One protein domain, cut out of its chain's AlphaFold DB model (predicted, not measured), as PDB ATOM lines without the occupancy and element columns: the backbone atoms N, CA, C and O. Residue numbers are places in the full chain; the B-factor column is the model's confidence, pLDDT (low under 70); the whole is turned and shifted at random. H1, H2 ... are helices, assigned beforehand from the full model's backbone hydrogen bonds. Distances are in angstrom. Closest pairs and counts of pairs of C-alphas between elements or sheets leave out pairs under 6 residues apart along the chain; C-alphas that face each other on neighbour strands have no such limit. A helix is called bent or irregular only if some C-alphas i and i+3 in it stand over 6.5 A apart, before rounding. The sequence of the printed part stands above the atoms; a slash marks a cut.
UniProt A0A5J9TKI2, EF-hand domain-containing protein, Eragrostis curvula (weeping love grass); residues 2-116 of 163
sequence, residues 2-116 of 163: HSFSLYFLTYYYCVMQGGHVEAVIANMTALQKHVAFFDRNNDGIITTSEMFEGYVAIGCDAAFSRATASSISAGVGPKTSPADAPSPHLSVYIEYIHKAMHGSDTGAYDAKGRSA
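AT A GLANCE: This is residues 2 to 116 of the 163 residues of the protein "EF-hand domain-containing protein" of Eragrostis curvula (weeping love grass) (UniProt A0A5J9TKI2). Two pairs of crossed helices, H4 with H5 and H3 with H6, are joined where the last residues of the long helix H5 meet H6. H1 and H2 touch no helix and have their centres farthest from the mean of the C-alphas, and long stretches without a named element make up much of the rest. The printed part has 115 residues with six named helices, H1 to H6 in order along the chain, and no named strand; the class is all helix, though under half of the residues, 56, are in named elements. The whole is compact, with a radius of gyration of the C-alphas of 13.7 A, and its rounded outline spans 35 by 33 by 28 A.

IN THESE COORDINATES: Find C-alpha 6 at (132.083, 131.604, 170.116); from there H1 runs over residues 6 to 14, 12.6 A long. Next come H2, residues 22 to 25, 5.6 A, and H3, residues 30 to 36, 10.0 A. Look at C-alpha 48 at (149.344, 138.011, 172.179) for the beginning of H4, residues 48 to 57, 14.1 A. H5, residues 62 to 80, is the longest helix at 25.2 A; it has a kink of 33 degrees near residue 74. H6, residues 94 to 100, 10.1 A, ends at C-alpha 100, (136.544, 144.310, 179.012). H5 is only just irregular, with C-alphas 75 and 78 6.7 A apart; H6 is irregular, with C-alphas 95 and 98 7.8 A apart.

HOW THE PARTS SIT: H1 and H3 are only just apart, their closest C-alphas being 8.2 A from each other. H2 and H3 are close but not clearly touching, with the C-alphas of Ile 25 and Lys 33 closest at 6.8 A. H3 touches H6 at a steep tilt of 62 degrees, opposite ways; the closest C-alphas, of Gln 32 and Ile 94, are 5.8 A apart. H4 touches H5 at a steep tilt of 45 degrees, opposite ways, closest at the C-alphas of Tyr 55 and Ser 65, 5.2 A. H5 touches H6 with residues 76 to 80 alone, about perpendicular at 85 degrees; look at the C-alphas of Thr 80 and Tyr 96, the closest, 4.9 A apart. Residues 45 to 46 pair with residues 92 to 93, antiparallel. In H1, H3 and H4 every O i to N i+4 pair is within hydrogen-bond range, in H5 13 of 15; in H6 0 of 3 are, beside 3 of 4 O i to N i+3 pairs, and H2 is too short for an O i to N i+4 pair.

THE WHOLE: The two C-alphas farthest apart are those of His 2 and Ala 23, 42.8 A. The printed part has no cut. The links H3 to H4, 11 residues, and H5 to H6, 13 residues, are long, and residues 101 to 116 hold no named element. Mean pLDDT of the printed part is 71.9; look for values under 70 at residues 2 to 28, 103 to 109, 113 and 115 to 116.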
ATOM      1  N   HIS A   2     120.637 133.885 165.186       26.47
ATOM      2  CA  HIS A   2     121.214 133.678 166.516       26.47
ATOM      3  C   HIS A   2     122.736 133.704 166.409       26.47
ATOM      4  O   HIS A   2     123.342 132.722 165.987       26.47
ATOM      5  N   SER A   3     123.347 134.833 166.772       27.09
ATOM      6  CA  SER A   3     124.798 134.906 166.938       27.09
ATOM      7  C   SER A   3     125.171 134.179 168.231       27.09
ATOM      8  O   SER A   3     125.236 134.778 169.305       27.09
ATOM      9  N   PHE A   4     125.337 132.857 168.140       27.09
ATOM     10  CA  PHE A   4     125.975 132.073 169.193       27.09
ATOM     11  C   PHE A   4     127.425 132.545 169.295       27.09
ATOM     12  O   PHE A   4     128.259 132.237 168.445       27.09
ATOM     13  N   SER A   5     127.699 133.357 170.313       32.31
ATOM     14  CA  SER A   5     129.023 133.913 170.560       32.31
ATOM     15  C   SER A   5     130.019 132.778 170.804       32.31
ATOM     16  O   SER A   5     129.861 132.041 171.779       32.31
ATOM     17  N   LEU A   6     131.049 132.642 169.954       32.97
ATOM     18  CA  LEU A   6     132.083 131.604 170.116       32.97
ATOM     19  C   LEU A   6     132.736 131.658 171.507       32.97
ATOM     20  O   LEU A   6     133.063 130.614 172.066       32.97
ATOM     21  N   TYR A   7     132.824 132.857 172.093       34.72
ATOM     22  CA  TYR A   7     133.285 133.099 173.460       34.72
ATOM     23  C   TYR A   7     132.562 132.235 174.504       34.72
ATOM     24  O   TYR A   7     133.193 131.769 175.445       34.72
ATOM     25  N   PHE A   8     131.260 131.969 174.345       31.41
ATOM     26  CA  PHE A   8     130.478 131.228 175.342       31.41
ATOM     27  C   PHE A   8     130.831 129.729 175.384       31.41
ATOM     28  O   PHE A   8     130.657 129.087 176.415       31.41
ATOM     29  N   LEU A   9     131.354 129.174 174.282       29.73
ATOM     30  CA  LEU A   9     131.767 127.768 174.180       29.73
ATOM     31  C   LEU A   9     133.224 127.549 174.607       29.73
ATOM     32  O   LEU A   9     133.498 126.566 175.293       29.73
ATOM     33  N   THR A  10     134.146 128.470 174.297       36.88
ATOM     34  CA  THR A  10     135.513 128.430 174.856       36.88
ATOM     35  C   THR A  10     135.513 128.697 176.358       36.88
ATOM     36  O   THR A  10     136.187 127.983 177.097       36.88
ATOM     37  N   TYR A  11     134.709 129.649 176.838       35.25
ATOM     38  CA  TYR A  11     134.563 129.944 178.267       35.25
ATOM     39  C   TYR A  11     134.071 128.722 179.066       35.25
ATOM     40  O   TYR A  11     134.626 128.410 180.115       35.25
ATOM     41  N   TYR A  12     133.115 127.950 178.530       36.47
ATOM     42  CA  TYR A  12     132.636 126.711 179.165       36.47
ATOM     43  C   TYR A  12     133.681 125.584 179.238       36.47
ATOM     44  O   TYR A  12     133.577 124.728 180.115       36.47
ATOM     45  N   TYR A  13     134.683 125.577 178.353       35.00
ATOM     46  CA  TYR A  13     135.810 124.632 178.403       35.00
ATOM     47  C   TYR A  13     136.971 125.137 179.283       35.00
ATOM     48  O   TYR A  13     137.762 124.339 179.778       35.00
ATOM     49  N   CYS A  14     137.065 126.453 179.503       33.22
ATOM     50  CA  CYS A  14     138.166 127.112 180.214       33.22
ATOM     51  C   CYS A  14     137.932 127.281 181.732       33.22
ATOM     52  O   CYS A  14     138.840 127.673 182.457       33.22
ATOM     53  N   VAL A  15     136.732 126.980 182.246       37.16
ATOM     54  CA  VAL A  15     136.380 127.048 183.689       37.16
ATOM     55  C   VAL A  15     136.985 125.888 184.514       37.16
ATOM     56  O   VAL A  15     136.747 125.764 185.710       37.16
ATOM     57  N   MET A  16     137.801 125.039 183.887       34.25
ATOM     58  CA  MET A  16     138.289 123.775 184.438       34.25
ATOM     59  C   MET A  16     139.830 123.698 184.398       34.25
ATOM     60  O   MET A  16     140.407 122.808 183.775       34.25
ATOM     61  N   GLN A  17     140.450 124.679 185.074       32.69
ATOM     62  CA  GLN A  17     141.830 124.823 185.601       32.69
ATOM     63  C   GLN A  17     141.752 125.856 186.762       32.69
ATOM     64  O   GLN A  17     140.815 126.652 186.775       32.69
ATOM     65  N   GLY A  18     142.653 125.969 187.747       33.25
ATOM     66  CA  GLY A  18     143.877 125.239 188.120       33.25
ATOM     67  C   GLY A  18     144.517 125.920 189.363       33.25
ATOM     68  O   GLY A  18     144.202 127.078 189.636       33.25
ATOM     69  N   GLY A  19     145.360 125.230 190.150       32.56
ATOM     70  CA  GLY A  19     145.887 125.743 191.438       32.56
ATOM     71  C   GLY A  19     147.382 126.134 191.488       32.56
ATOM     72  O   GLY A  19     148.117 125.906 190.533       32.56
ATOM     73  N   HIS A  20     147.820 126.635 192.662       31.23
ATOM     74  CA  HIS A  20     149.202 126.988 193.089       31.23
ATOM     75  C   HIS A  20     149.817 128.365 192.694       31.23
ATOM     76  O   HIS A  20     150.912 128.407 192.141       31.23
ATOM     77  N   VAL A  21     149.230 129.503 193.119       35.06
ATOM     78  CA  VAL A  21     149.954 130.809 193.240       35.06
ATOM     79  C   VAL A  21     149.485 131.625 194.473       35.06
ATOM     80  O   VAL A  21     148.978 132.741 194.367       35.06
ATOM     81  N   GLU A  22     149.623 131.057 195.675       38.38
ATOM     82  CA  GLU A  22     148.939 131.508 196.910       38.38
ATOM     83  C   GLU A  22     149.095 132.998 197.300       38.38
ATOM     84  O   GLU A  22     148.150 133.592 197.816       38.38
ATOM     85  N   ALA A  23     150.252 133.632 197.070       35.25
ATOM     86  CA  ALA A  23     150.523 134.974 197.613       35.25
ATOM     87  C   ALA A  23     149.940 136.138 196.785       35.25
ATOM     88  O   ALA A  23     149.527 137.145 197.356       35.25
ATOM     89  N   VAL A  24     149.893 136.013 195.453       39.56
ATOM     90  CA  VAL A  24     149.378 137.069 194.551       39.56
ATOM     91  C   VAL A  24     147.877 136.885 194.293       39.56
ATOM     92  O   VAL A  24     147.121 137.856 194.278       39.56
ATOM     93  N   ILE A  25     147.409 135.632 194.208       46.94
ATOM     94  CA  ILE A  25     145.995 135.280 193.980       46.94
ATOM     95  C   ILE A  25     145.065 135.762 195.105       46.94
ATOM     96  O   ILE A  25     143.873 135.984 194.861       46.94
ATOM     97  N   ALA A  26     145.573 135.938 196.328       48.41
ATOM     98  CA  ALA A  26     144.768 136.258 197.509       48.41
ATOM     99  C   ALA A  26     143.908 137.534 197.365       48.41
ATOM    100  O   ALA A  26     142.822 137.590 197.940       48.41
ATOM    101  N   ASN A  27     144.349 138.521 196.573       65.50
ATOM    102  CA  ASN A  27     143.645 139.799 196.378       65.50
ATOM    103  C   ASN A  27     143.064 139.994 194.956       65.50
ATOM    104  O   ASN A  27     142.629 141.090 194.608       65.50
ATOM    105  N   MET A  28     143.057 138.950 194.120       68.56
ATOM    106  CA  MET A  28     142.522 139.005 192.750       68.56
ATOM    107  C   MET A  28     141.021 138.683 192.712       68.56
ATOM    108  O   MET A  28     140.531 137.837 193.466       68.56
ATOM    109  N   THR A  29     140.277 139.307 191.795       76.00
ATOM    110  CA  THR A  29     138.870 138.956 191.532       76.00
ATOM    111  C   THR A  29     138.750 137.633 190.765       76.00
ATOM    112  O   THR A  29     139.723 137.139 190.199       76.00
ATOM    113  N   ALA A  30     137.559 137.029 190.733       74.62
ATOM    114  CA  ALA A  30     137.351 135.743 190.059       74.62
ATOM    115  C   ALA A  30     137.676 135.807 188.552       74.62
ATOM    116  O   ALA A  30     138.321 134.903 188.023       74.62
ATOM    117  N   LEU A  31     137.306 136.902 187.878       75.38
ATOM    118  CA  LEU A  31     137.667 137.152 186.481       75.38
ATOM    119  C   LEU A  31     139.186 137.304 186.301       75.38
ATOM    120  O   LEU A  31     139.745 136.763 185.352       75.38
ATOM    121  N   GLN A  32     139.867 137.990 187.226       80.38
ATOM    122  CA  GLN A  32     141.326 138.140 187.193       80.38
ATOM    123  C   GLN A  32     142.046 136.797 187.350       80.38
ATOM    124  O   GLN A  32     142.966 136.514 186.591       80.38
ATOM    125  N   LYS A  33     141.596 135.943 188.279       77.00
ATOM    126  CA  LYS A  33     142.139 134.583 188.460       77.00
ATOM    127  C   LYS A  33     141.953 133.718 187.213       77.00
ATOM    128  O   LYS A  33     142.852 132.965 186.865       77.00
ATOM    129  N   HIS A  34     140.816 133.851 186.527       74.50
ATOM    130  CA  HIS A  34     140.538 133.108 185.299       74.50
ATOM    131  C   HIS A  34     141.497 133.485 184.157       74.50
ATOM    132  O   HIS A  34     142.019 132.603 183.481       74.50
ATOM    133  N   VAL A  35     141.774 134.781 183.959       78.69
ATOM    134  CA  VAL A  35     142.704 135.217 182.899       78.69
ATOM    135  C   VAL A  35     144.180 135.029 183.261       78.69
ATOM    136  O   VAL A  35     144.992 134.873 182.353       78.69
ATOM    137  N   ALA A  36     144.529 134.963 184.551       80.94
ATOM    138  CA  ALA A  36     145.905 134.772 185.022       80.94
ATOM    139  C   ALA A  36     146.582 133.490 184.500       80.94
ATOM    140  O   ALA A  36     147.798 133.453 184.394       80.94
ATOM    141  N   PHE A  37     145.823 132.466 184.095       80.44
ATOM    142  CA  PHE A  37     146.378 131.284 183.416       80.44
ATOM    143  C   PHE A  37     147.179 131.627 182.140       80.44
ATOM    144  O   PHE A  37     148.152 130.943 181.804       80.44
ATOM    145  N   PHE A  38     146.758 132.674 181.423       85.06
ATOM    146  CA  PHE A  38     147.394 133.133 180.189       85.06
ATOM    147  C   PHE A  38     148.560 134.098 180.438       85.06
ATOM    148  O   PHE A  38     149.296 134.374 179.500       85.06
ATOM    149  N   ASP A  39     148.749 134.593 181.662       89.75
ATOM    150  CA  ASP A  39     149.930 135.364 182.052       89.75
ATOM    151  C   ASP A  39     151.033 134.369 182.428       89.75
ATOM    152  O   ASP A  39     151.046 133.775 183.507       89.75
ATOM    153  N   ARG A  40     151.910 134.083 181.462       82.81
ATOM    154  CA  ARG A  40     152.887 132.991 181.575       82.81
ATOM    155  C   ARG A  40     154.084 133.405 182.418       82.81
ATOM    156  O   ARG A  40     154.734 132.542 183.013       82.81
ATOM    157  N   ASN A  41     154.380 134.702 182.447       89.75
ATOM    158  CA  ASN A  41     155.537 135.266 183.124       89.75
ATOM    159  C   ASN A  41     155.201 135.836 184.528       89.75
ATOM    160  O   ASN A  41     156.080 135.850 185.391       89.75
ATOM    161  N   ASN A  42     153.920 136.110 184.812       86.12
ATOM    162  CA  ASN A  42     153.348 136.670 186.048       86.12
ATOM    163  C   ASN A  42     153.626 138.175 186.272       86.12
ATOM    164  O   ASN A  42     153.738 138.610 187.423       86.12
ATOM    165  N   ASP A  43     153.730 138.979 185.208       92.44
ATOM    166  CA  ASP A  43     153.866 140.447 185.278       92.44
ATOM    167  C   ASP A  43     152.521 141.205 185.283       92.44
ATOM    168  O   ASP A  43     152.494 142.425 185.474       92.44
ATOM    169  N   GLY A  44     151.394 140.503 185.128       90.12
ATOM    170  CA  GLY A  44     150.048 141.073 185.053       90.12
ATOM    171  C   GLY A  44     149.611 141.499 183.645       90.12
ATOM    172  O   GLY A  44     148.523 142.077 183.501       90.12
ATOM    173  N   ILE A  45     150.424 141.234 182.616       93.81
ATOM    174  CA  ILE A  45     150.236 141.673 181.230       93.81
ATOM    175  C   ILE A  45     150.255 140.458 180.295       93.81
ATOM    176  O   ILE A  45     151.295 139.943 179.909       93.81
ATOM    177  N   ILE A  46     149.082 140.047 179.817       94.44
ATOM    178  CA  ILE A  46     148.973 138.937 178.866       94.44
ATOM    179  C   ILE A  46     149.281 139.460 177.458       94.44
ATOM    180  O   ILE A  46     148.469 140.179 176.858       94.44
ATOM    181  N   THR A  47     150.432 139.093 176.897       95.38
ATOM    182  CA  THR A  47     150.759 139.394 175.494       95.38
ATOM    183  C   THR A  47     150.009 138.479 174.515       95.38
ATOM    184  O   THR A  47     149.526 137.402 174.864       95.38
ATOM    185  N   THR A  48     149.936 138.863 173.233       94.50
ATOM    186  CA  THR A  48     149.344 138.011 172.179       94.50
ATOM    187  C   THR A  48     150.064 136.660 172.042       94.50
ATOM    188  O   THR A  48     149.427 135.659 171.710       94.50
ATOM    189  N   SER A  49     151.375 136.615 172.309       95.12
ATOM    190  CA  SER A  49     152.175 135.383 172.283       95.12
ATOM    191  C   SER A  49     151.810 134.449 173.433       95.12
ATOM    192  O   SER A  49     151.513 133.281 173.202       95.12
ATOM    193  N   GLU A  50     151.741 134.971 174.655       93.94
ATOM    194  CA  GLU A  50     151.361 134.201 175.843       93.94
ATOM    195  C   GLU A  50     149.911 133.716 175.778       93.94
ATOM    196  O   GLU A  50     149.609 132.579 176.139       93.94
ATOM    197  N   MET A  51     149.018 134.533 175.213       92.06
ATOM    198  CA  MET A  51     147.648 134.120 174.926       92.06
ATOM    199  C   MET A  51     147.600 132.966 173.912       92.06
ATOM    200  O   MET A  51     146.861 132.002 174.113       92.06
ATOM    201  N   PHE A  52     148.404 133.026 172.843       93.25
ATOM    202  CA  PHE A  52     148.554 131.925 171.886       93.25
ATOM    203  C   PHE A  52     149.093 130.652 172.561       93.25
ATOM    204  O   PHE A  52     148.531 129.575 172.357       93.25
ATOM    205  N   GLU A  53     150.133 130.772 173.388       90.56
ATOM    206  CA  GLU A  53     150.714 129.654 174.139       90.56
ATOM    207  C   GLU A  53     149.707 129.033 175.112       90.56
ATOM    208  O   GLU A  53     149.609 127.808 175.179       90.56
ATOM    209  N   GLY A  54     148.906 129.846 175.805       85.06
ATOM    210  CA  GLY A  54     147.830 129.372 176.675       85.06
ATOM    211  C   GLY A  54     146.748 128.597 175.917       85.06
ATOM    212  O   GLY A  54     146.324 127.540 176.382       85.06
ATOM    213  N   TYR A  55     146.350 129.048 174.718       81.25
ATOM    214  CA  TYR A  55     145.410 128.298 173.872       81.25
ATOM    215  C   TYR A  55     145.983 126.952 173.399       81.25
ATOM    216  O   TYR A  55     145.285 125.937 173.443       81.25
ATOM    217  N   VAL A  56     147.264 126.909 173.021       84.75
ATOM    218  CA  VAL A  56     147.948 125.648 172.689       84.75
ATOM    219  C   VAL A  56     148.050 124.736 173.921       84.75
ATOM    220  O   VAL A  56     147.823 123.531 173.807       84.75
ATOM    221  N   ALA A  57     148.319 125.290 175.107       80.56
ATOM    222  CA  ALA A  57     148.433 124.536 176.357       80.56
ATOM    223  C   ALA A  57     147.116 123.860 176.784       80.56
ATOM    224  O   ALA A  57     147.156 122.740 177.290       80.56
ATOM    225  N   ILE A  58     145.954 124.476 176.527       74.75
ATOM    226  CA  ILE A  58     144.638 123.836 176.748       74.75
ATOM    227  C   ILE A  58     144.220 122.877 175.615       74.75
ATOM    228  O   ILE A  58     143.128 122.308 175.648       74.75
ATOM    229  N   GLY A  59     145.094 122.643 174.630       72.94
ATOM    230  CA  GLY A  59     144.918 121.633 173.586       72.94
ATOM    231  C   GLY A  59     144.239 122.117 172.303       72.94
ATOM    232  O   GLY A  59     143.817 121.277 171.506       72.94
ATOM    233  N   CYS A  60     144.127 123.430 172.075       75.12
ATOM    234  CA  CYS A  60     143.715 123.957 170.775       75.12
ATOM    235  C   CYS A  60     144.831 123.798 169.727       75.12
ATOM    236  O   CYS A  60     146.020 123.835 170.046       75.12
ATOM    237  N   ASP A  61     144.466 123.674 168.448       90.06
ATOM    238  CA  ASP A  61     145.452 123.670 167.366       90.06
ATOM    239  C   ASP A  61     146.085 125.062 167.164       90.06
ATOM    240  O   ASP A  61     145.538 126.094 167.565       90.06
ATOM    241  N   ALA A  62     147.251 125.107 166.519       90.12
ATOM    242  CA  ALA A  62     148.017 126.342 166.365       90.12
ATOM    243  C   ALA A  62     147.333 127.407 165.481       90.12
ATOM    244  O   ALA A  62     147.568 128.602 165.683       90.12
ATOM    245  N   ALA A  63     146.494 127.020 164.513       90.50
ATOM    246  CA  ALA A  63     145.804 127.973 163.645       90.50
ATOM    247  C   ALA A  63     144.640 128.638 164.392       90.50
ATOM    248  O   ALA A  63     144.553 129.870 164.415       90.50
ATOM    249  N   PHE A  64     143.810 127.842 165.077       82.00
ATOM    250  CA  PHE A  64     142.753 128.347 165.955       82.00
ATOM    251  C   PHE A  64     143.317 129.221 167.083       82.00
ATOM    252  O   PHE A  64     142.825 130.328 167.313       82.00
ATOM    253  N   SER A  65     144.385 128.761 167.744       81.94
ATOM    254  CA  SER A  65     145.039 129.484 168.843       81.94
ATOM    255  C   SER A  65     145.527 130.861 168.397       81.94
ATOM    256  O   SER A  65     145.272 131.859 169.067       81.94
ATOM    257  N   ARG A  66     146.170 130.950 167.222       92.62
ATOM    258  CA  ARG A  66     146.676 132.221 166.678       92.62
ATOM    259  C   ARG A  66     145.543 133.173 166.303       92.62
ATOM    260  O   ARG A  66     145.619 134.359 166.625       92.62
ATOM    261  N   ALA A  67     144.502 132.671 165.637       84.94
ATOM    262  CA  ALA A  67     143.343 133.475 165.255       84.94
ATOM    263  C   ALA A  67     142.614 134.037 166.490       84.94
ATOM    264  O   ALA A  67     142.277 135.224 166.528       84.94
ATOM    265  N   THR A  68     142.436 133.206 167.518       78.69
ATOM    266  CA  THR A  68     141.749 133.572 168.765       78.69
ATOM    267  C   THR A  68     142.563 134.576 169.575       78.69
ATOM    268  O   THR A  68     142.040 135.640 169.900       78.69
ATOM    269  N   ALA A  69     143.855 134.313 169.802       87.81
ATOM    270  CA  ALA A  69     144.750 135.233 170.507       87.81
ATOM    271  C   ALA A  69     144.795 136.618 169.840       87.81
ATOM    272  O   ALA A  69     144.614 137.632 170.505       87.81
ATOM    273  N   SER A  70     144.924 136.665 168.508       88.12
ATOM    274  CA  SER A  70     144.937 137.931 167.754       88.12
ATOM    275  C   SER A  70     143.616 138.702 167.894       88.12
ATOM    276  O   SER A  70     143.620 139.918 168.081       88.12
ATOM    277  N   SER A  71     142.482 137.995 167.830       84.12
ATOM    278  CA  SER A  71     141.143 138.594 167.918       84.12
ATOM    279  C   SER A  71     140.851 139.158 169.310       84.12
ATOM    280  O   SER A  71     140.320 140.263 169.431       84.12
ATOM    281  N   ILE A  72     141.225 138.423 170.362       83.50
ATOM    282  CA  ILE A  72     141.046 138.857 171.751       83.50
ATOM    283  C   ILE A  72     141.995 140.014 172.067       83.50
ATOM    284  O   ILE A  72     141.527 141.032 172.569       83.50
ATOM    285  N   SER A  73     143.277 139.928 171.695       88.94
ATOM    286  CA  SER A  73     144.231 141.040 171.820       88.94
ATOM    287  C   SER A  73     143.692 142.337 171.211       88.94
ATOM    288  O   SER A  73     143.685 143.370 171.878       88.94
ATOM    289  N   ALA A  74     143.161 142.286 169.985       86.88
ATOM    290  CA  ALA A  74     142.612 143.462 169.311       86.88
ATOM    291  C   ALA A  74     141.313 144.007 169.948       86.88
ATOM    292  O   ALA A  74     141.073 145.212 169.903       86.88
ATOM    293  N   GLY A  75     140.467 143.149 170.533       86.25
ATOM    294  CA  GLY A  75     139.187 143.554 171.136       86.25
ATOM    295  C   GLY A  75     139.249 143.938 172.623       86.25
ATOM    296  O   GLY A  75     138.435 144.740 173.091       86.25
ATOM    297  N   VAL A  76     140.194 143.363 173.371       87.50
ATOM    298  CA  VAL A  76     140.334 143.491 174.834       87.50
ATOM    299  C   VAL A  76     141.509 144.391 175.216       87.50
ATOM    300  O   VAL A  76     141.388 145.174 176.163       87.50
ATOM    301  N   GLY A  77     142.617 144.342 174.474       89.44
ATOM    302  CA  GLY A  77     143.802 145.159 174.740       89.44
ATOM    303  C   GLY A  77     143.502 146.664 174.825       89.44
ATOM    304  O   GLY A  77     143.849 147.275 175.840       89.44
ATOM    305  N   PRO A  78     142.733 147.267 173.892       92.06
ATOM    306  CA  PRO A  78     142.387 148.693 173.956       92.06
ATOM    307  C   PRO A  78     141.466 149.079 175.123       92.06
ATOM    308  O   PRO A  78     141.419 150.245 175.502       92.06
ATOM    309  N   LYS A  79     140.718 148.125 175.699       89.06
ATOM    310  CA  LYS A  79     139.836 148.370 176.857       89.06
ATOM    311  C   LYS A  79     140.565 148.258 178.193       89.06
ATOM    312  O   LYS A  79     140.127 148.836 179.187       89.06
ATOM    313  N   THR A  80     141.622 147.451 178.224       92.06
ATOM    314  CA  THR A  80     142.377 147.129 179.440       92.06
ATOM    315  C   THR A  80     143.664 147.935 179.557       92.06
ATOM    316  O   THR A  80     144.096 148.180 180.673       92.06
ATOM    317  N   SER A  81     144.237 148.418 178.455       92.81
ATOM    318  CA  SER A  81     145.448 149.244 178.476       92.81
ATOM    319  C   SER A  81     145.292 150.513 179.335       92.81
ATOM    320  O   SER A  81     144.311 151.246 179.159       92.81
ATOM    321  N   PRO A  82     146.237 150.813 180.251       92.12
ATOM    322  CA  PRO A  82     146.344 152.134 180.868       92.12
ATOM    323  C   PRO A  82     146.776 153.199 179.842       92.12
ATOM    324  O   PRO A  82     147.181 152.888 178.723       92.12
ATOM    325  N   ALA A  83     146.658 154.478 180.213       88.81
ATOM    326  CA  ALA A  83     146.841 155.607 179.291       88.81
ATOM    327  C   ALA A  83     148.285 155.784 178.773       88.81
ATOM    328  O   ALA A  83     148.496 156.430 177.749       88.81
ATOM    329  N   ASP A  84     149.261 155.222 179.480       89.81
ATOM    330  CA  ASP A  84     150.694 155.207 179.183       89.81
ATOM    331  C   ASP A  84     151.172 153.893 178.534       89.81
ATOM    332  O   ASP A  84     152.359 153.744 178.237       89.81
ATOM    333  N   ALA A  85     150.264 152.943 178.279       88.75
ATOM    334  CA  ALA A  85     150.600 151.664 177.664       88.75
ATOM    335  C   ALA A  85     151.203 151.828 176.253       88.75
ATOM    336  O   ALA A  85     150.700 152.630 175.456       88.75
ATOM    337  N   PRO A  86     152.215 151.019 175.879       86.50
ATOM    338  CA  PRO A  86     152.770 151.028 174.532       86.50
ATOM    339  C   PRO A  86     151.708 150.784 173.453       86.50
ATOM    340  O   PRO A  86     150.865 149.894 173.563       86.50
ATOM    341  N   SER A  87     151.784 151.558 172.370       85.88
ATOM    342  CA  SER A  87     151.024 151.282 171.150       85.88
ATOM    343  C   SER A  87     151.742 150.237 170.281       85.88
ATOM    344  O   SER A  87     152.964 150.312 170.147       85.88
ATOM    345  N   PRO A  88     151.014 149.317 169.619       86.69
ATOM    346  CA  PRO A  88     149.560 149.156 169.654       86.69
ATOM    347  C   PRO A  88     149.081 148.434 170.927       86.69
ATOM    348  O   PRO A  88     149.723 147.499 171.398       86.69
ATOM    349  N   HIS A  89     147.904 148.822 171.428       90.38
ATOM    350  CA  HIS A  89     147.250 148.250 172.613       90.38
ATOM    351  C   HIS A  89     146.738 146.810 172.385       90.38
ATOM    352  O   HIS A  89     145.532 146.573 172.354       90.38
ATOM    353  N   LEU A  90     147.645 145.851 172.172       91.38
ATOM    354  CA  LEU A  90     147.342 144.431 171.923       91.38
ATOM    355  C   LEU A  90     147.542 143.536 173.156       91.38
ATOM    356  O   LEU A  90     147.043 142.408 173.180       91.38
ATOM    357  N   SER A  91     148.248 144.025 174.175       93.12
ATOM    358  CA  SER A  91     148.402 143.328 175.451       93.12
ATOM    359  C   SER A  91     147.183 143.541 176.346       93.12
ATOM    360  O   SER A  91     146.594 144.623 176.363       93.12
ATOM    361  N   VAL A  92     146.809 142.508 177.099       92.00
ATOM    362  CA  VAL A  92     145.660 142.522 178.009       92.00
ATOM    363  C   VAL A  92     146.141 142.677 179.449       92.00
ATOM    364  O   VAL A  92     146.830 141.811 179.975       92.00
ATOM    365  N   TYR A  93     145.748 143.772 180.095       92.44
ATOM    366  CA  TYR A  93     146.158 144.090 181.466       92.44
ATOM    367  C   TYR A  93     145.166 143.500 182.471       92.44
ATOM    368  O   TYR A  93     143.989 143.883 182.495       92.44
ATOM    369  N   ILE A  94     145.634 142.586 183.328       88.06
ATOM    370  CA  ILE A  94     144.783 141.836 184.266       88.06
ATOM    371  C   ILE A  94     144.112 142.763 185.289       88.06
ATOM    372  O   ILE A  94     142.939 142.576 185.613       88.06
ATOM    373  N   GLU A  95     144.787 143.818 185.755       89.12
ATOM    374  CA  GLU A  95     144.202 144.805 186.679       89.12
ATOM    375  C   GLU A  95     142.873 145.380 186.146       89.12
ATOM    376  O   GLU A  95     141.872 145.494 186.863       89.12
ATOM    377  N   TYR A  96     142.829 145.664 184.845       89.88
ATOM    378  CA  TYR A  96     141.731 146.370 184.193       89.88
ATOM    379  C   TYR A  96     140.764 145.459 183.428       89.88
ATOM    380  O   TYR A  96     139.849 145.968 182.782       89.88
ATOM    381  N   ILE A  97     140.898 144.131 183.536       85.81
ATOM    382  CA  ILE A  97     140.090 143.154 182.782       85.81
ATOM    383  C   ILE A  97     138.573 143.315 182.978       85.81
ATOM    384  O   ILE A  97     137.797 143.063 182.060       85.81
ATOM    385  N   HIS A  98     138.132 143.831 184.128       82.38
ATOM    386  CA  HIS A  98     136.725 144.148 184.393       82.38
ATOM    387  C   HIS A  98     136.132 145.169 183.395       82.38
ATOM    388  O   HIS A  98     134.943 145.112 183.098       82.38
ATOM    389  N   LYS A  99     136.951 146.060 182.810       86.25
ATOM    390  CA  LYS A  99     136.536 147.001 181.747       86.25
ATOM    391  C   LYS A  99     136.259 146.305 180.410       86.25
ATOM    392  O   LYS A  99     135.628 146.889 179.529       86.25
ATOM    393  N   ALA A 100     136.755 145.081 180.228       84.44
ATOM    394  CA  ALA A 100     136.544 144.310 179.012       84.44
ATOM    395  C   ALA A 100     135.171 143.630 178.954       84.44
ATOM    396  O   ALA A 100     134.711 143.340 177.844       84.44
ATOM    397  N   MET A 101     134.536 143.434 180.120       80.12
ATOM    398  CA  MET A 101     133.248 142.759 180.270       80.12
ATOM    399  C   MET A 101     132.179 143.332 179.333       80.12
ATOM    400  O   MET A 101     132.074 144.544 179.122       80.12
ATOM    401  N   HIS A 102     131.360 142.447 178.776       74.56
ATOM    402  CA  HIS A 102     130.260 142.772 177.877       74.56
ATOM    403  C   HIS A 102     128.988 141.984 178.222       74.56
ATOM    404  O   HIS A 102     128.958 141.167 179.136       74.56
ATOM    405  N   GLY A 103     127.891 142.248 177.504       52.50
ATOM    406  CA  GLY A 103     126.549 141.792 177.896       52.50
ATOM    407  C   GLY A 103     126.366 140.276 178.082       52.50
ATOM    408  O   GLY A 103     125.472 139.875 178.822       52.50
ATOM    409  N   SER A 104     127.209 139.430 177.478       59.78
ATOM    410  CA  SER A 104     127.201 137.971 177.698       59.78
ATOM    411  C   SER A 104     127.725 137.539 179.067       59.78
ATOM    412  O   SER A 104     127.418 136.433 179.502       59.78
ATOM    413  N   ASP A 105     128.481 138.399 179.745       58.75
ATOM    414  CA  ASP A 105     129.124 138.098 181.030       58.75
ATOM    415  C   ASP A 105     128.181 138.429 182.203       58.75
ATOM    416  O   ASP A 105     128.480 138.161 183.371       58.75
ATOM    417  N   THR A 106     127.013 139.005 181.883       58.78
ATOM    418  CA  THR A 106     125.976 139.440 182.820       58.78
ATOM    419  C   THR A 106     125.556 138.304 183.746       58.78
ATOM    420  O   THR A 106     124.952 137.307 183.340       58.78
ATOM    421  N   GLY A 107     125.857 138.475 185.032       55.94
ATOM    422  CA  GLY A 107     125.525 137.503 186.065       55.94
ATOM    423  C   GLY A 107     126.376 136.233 186.030       55.94
ATOM    424  O   GLY A 107     125.997 135.274 186.692       55.94
ATOM    425  N   ALA A 108     127.467 136.174 185.263       56.84
ATOM    426  CA  ALA A 108     128.598 135.293 185.573       56.84
ATOM    427  C   ALA A 108     129.537 136.003 186.563       56.84
ATOM    428  O   ALA A 108     129.904 135.438 187.594       56.84
ATOM    429  N   TYR A 109     129.804 137.285 186.293       62.91
ATOM    430  CA  TYR A 109     130.496 138.200 187.193       62.91
ATOM    431  C   TYR A 109     129.648 139.443 187.495       62.91
ATOM    432  O   TYR A 109     128.764 139.822 186.721       62.91
ATOM    433  N   ASP A 110     129.939 140.101 188.618       73.38
ATOM    434  CA  ASP A 110     129.490 141.466 188.890       73.38
ATOM    435  C   ASP A 110     130.331 142.505 188.125       73.38
ATOM    436  O   ASP A 110     131.358 142.185 187.531       73.38
ATOM    437  N   ALA A 111     129.941 143.782 188.179       73.50
ATOM    438  CA  ALA A 111     130.643 144.873 187.491       73.50
ATOM    439  C   ALA A 111     132.101 145.119 187.959       73.50
ATOM    440  O   ALA A 111     132.772 146.003 187.429       73.50
ATOM    441  N   LYS A 112     132.597 144.374 188.959       74.25
ATOM    442  CA  LYS A 112     133.991 144.387 189.427       74.25
ATOM    443  C   LYS A 112     134.749 143.098 189.063       74.25
ATOM    444  O   LYS A 112     135.906 142.958 189.448       74.25
ATOM    445  N   GLY A 113     134.136 142.154 188.343       60.94
ATOM    446  CA  GLY A 113     134.743 140.866 187.993       60.94
ATOM    447  C   GLY A 113     134.693 139.811 189.109       60.94
ATOM    448  O   GLY A 113     135.447 138.838 189.067       60.94
ATOM    449  N   ARG A 114     133.850 139.983 190.136       70.81
ATOM    450  CA  ARG A 114     133.649 138.987 191.208       70.81
ATOM    451  C   ARG A 114     132.578 137.983 190.781       70.81
ATOM    452  O   ARG A 114     131.565 138.397 190.225       70.81
ATOM    453  N   SER A 115     132.790 136.687 191.013       62.34
ATOM    454  CA  SER A 115     131.807 135.650 190.676       62.34
ATOM    455  C   SER A 115     130.554 135.775 191.545       62.34
ATOM    456  O   SER A 115     130.618 136.199 192.700       62.34
ATOM    457  N   ALA A 116     129.400 135.399 190.989       57.81
ATOM    458  CA  ALA A 116     128.193 135.169 191.778       57.81
ATOM    459  C   ALA A 116     128.304 133.782 192.452       57.81
ATOM    460  O   ALA A 116     128.293 132.780 191.724       57.81
TER     461      ALA A 116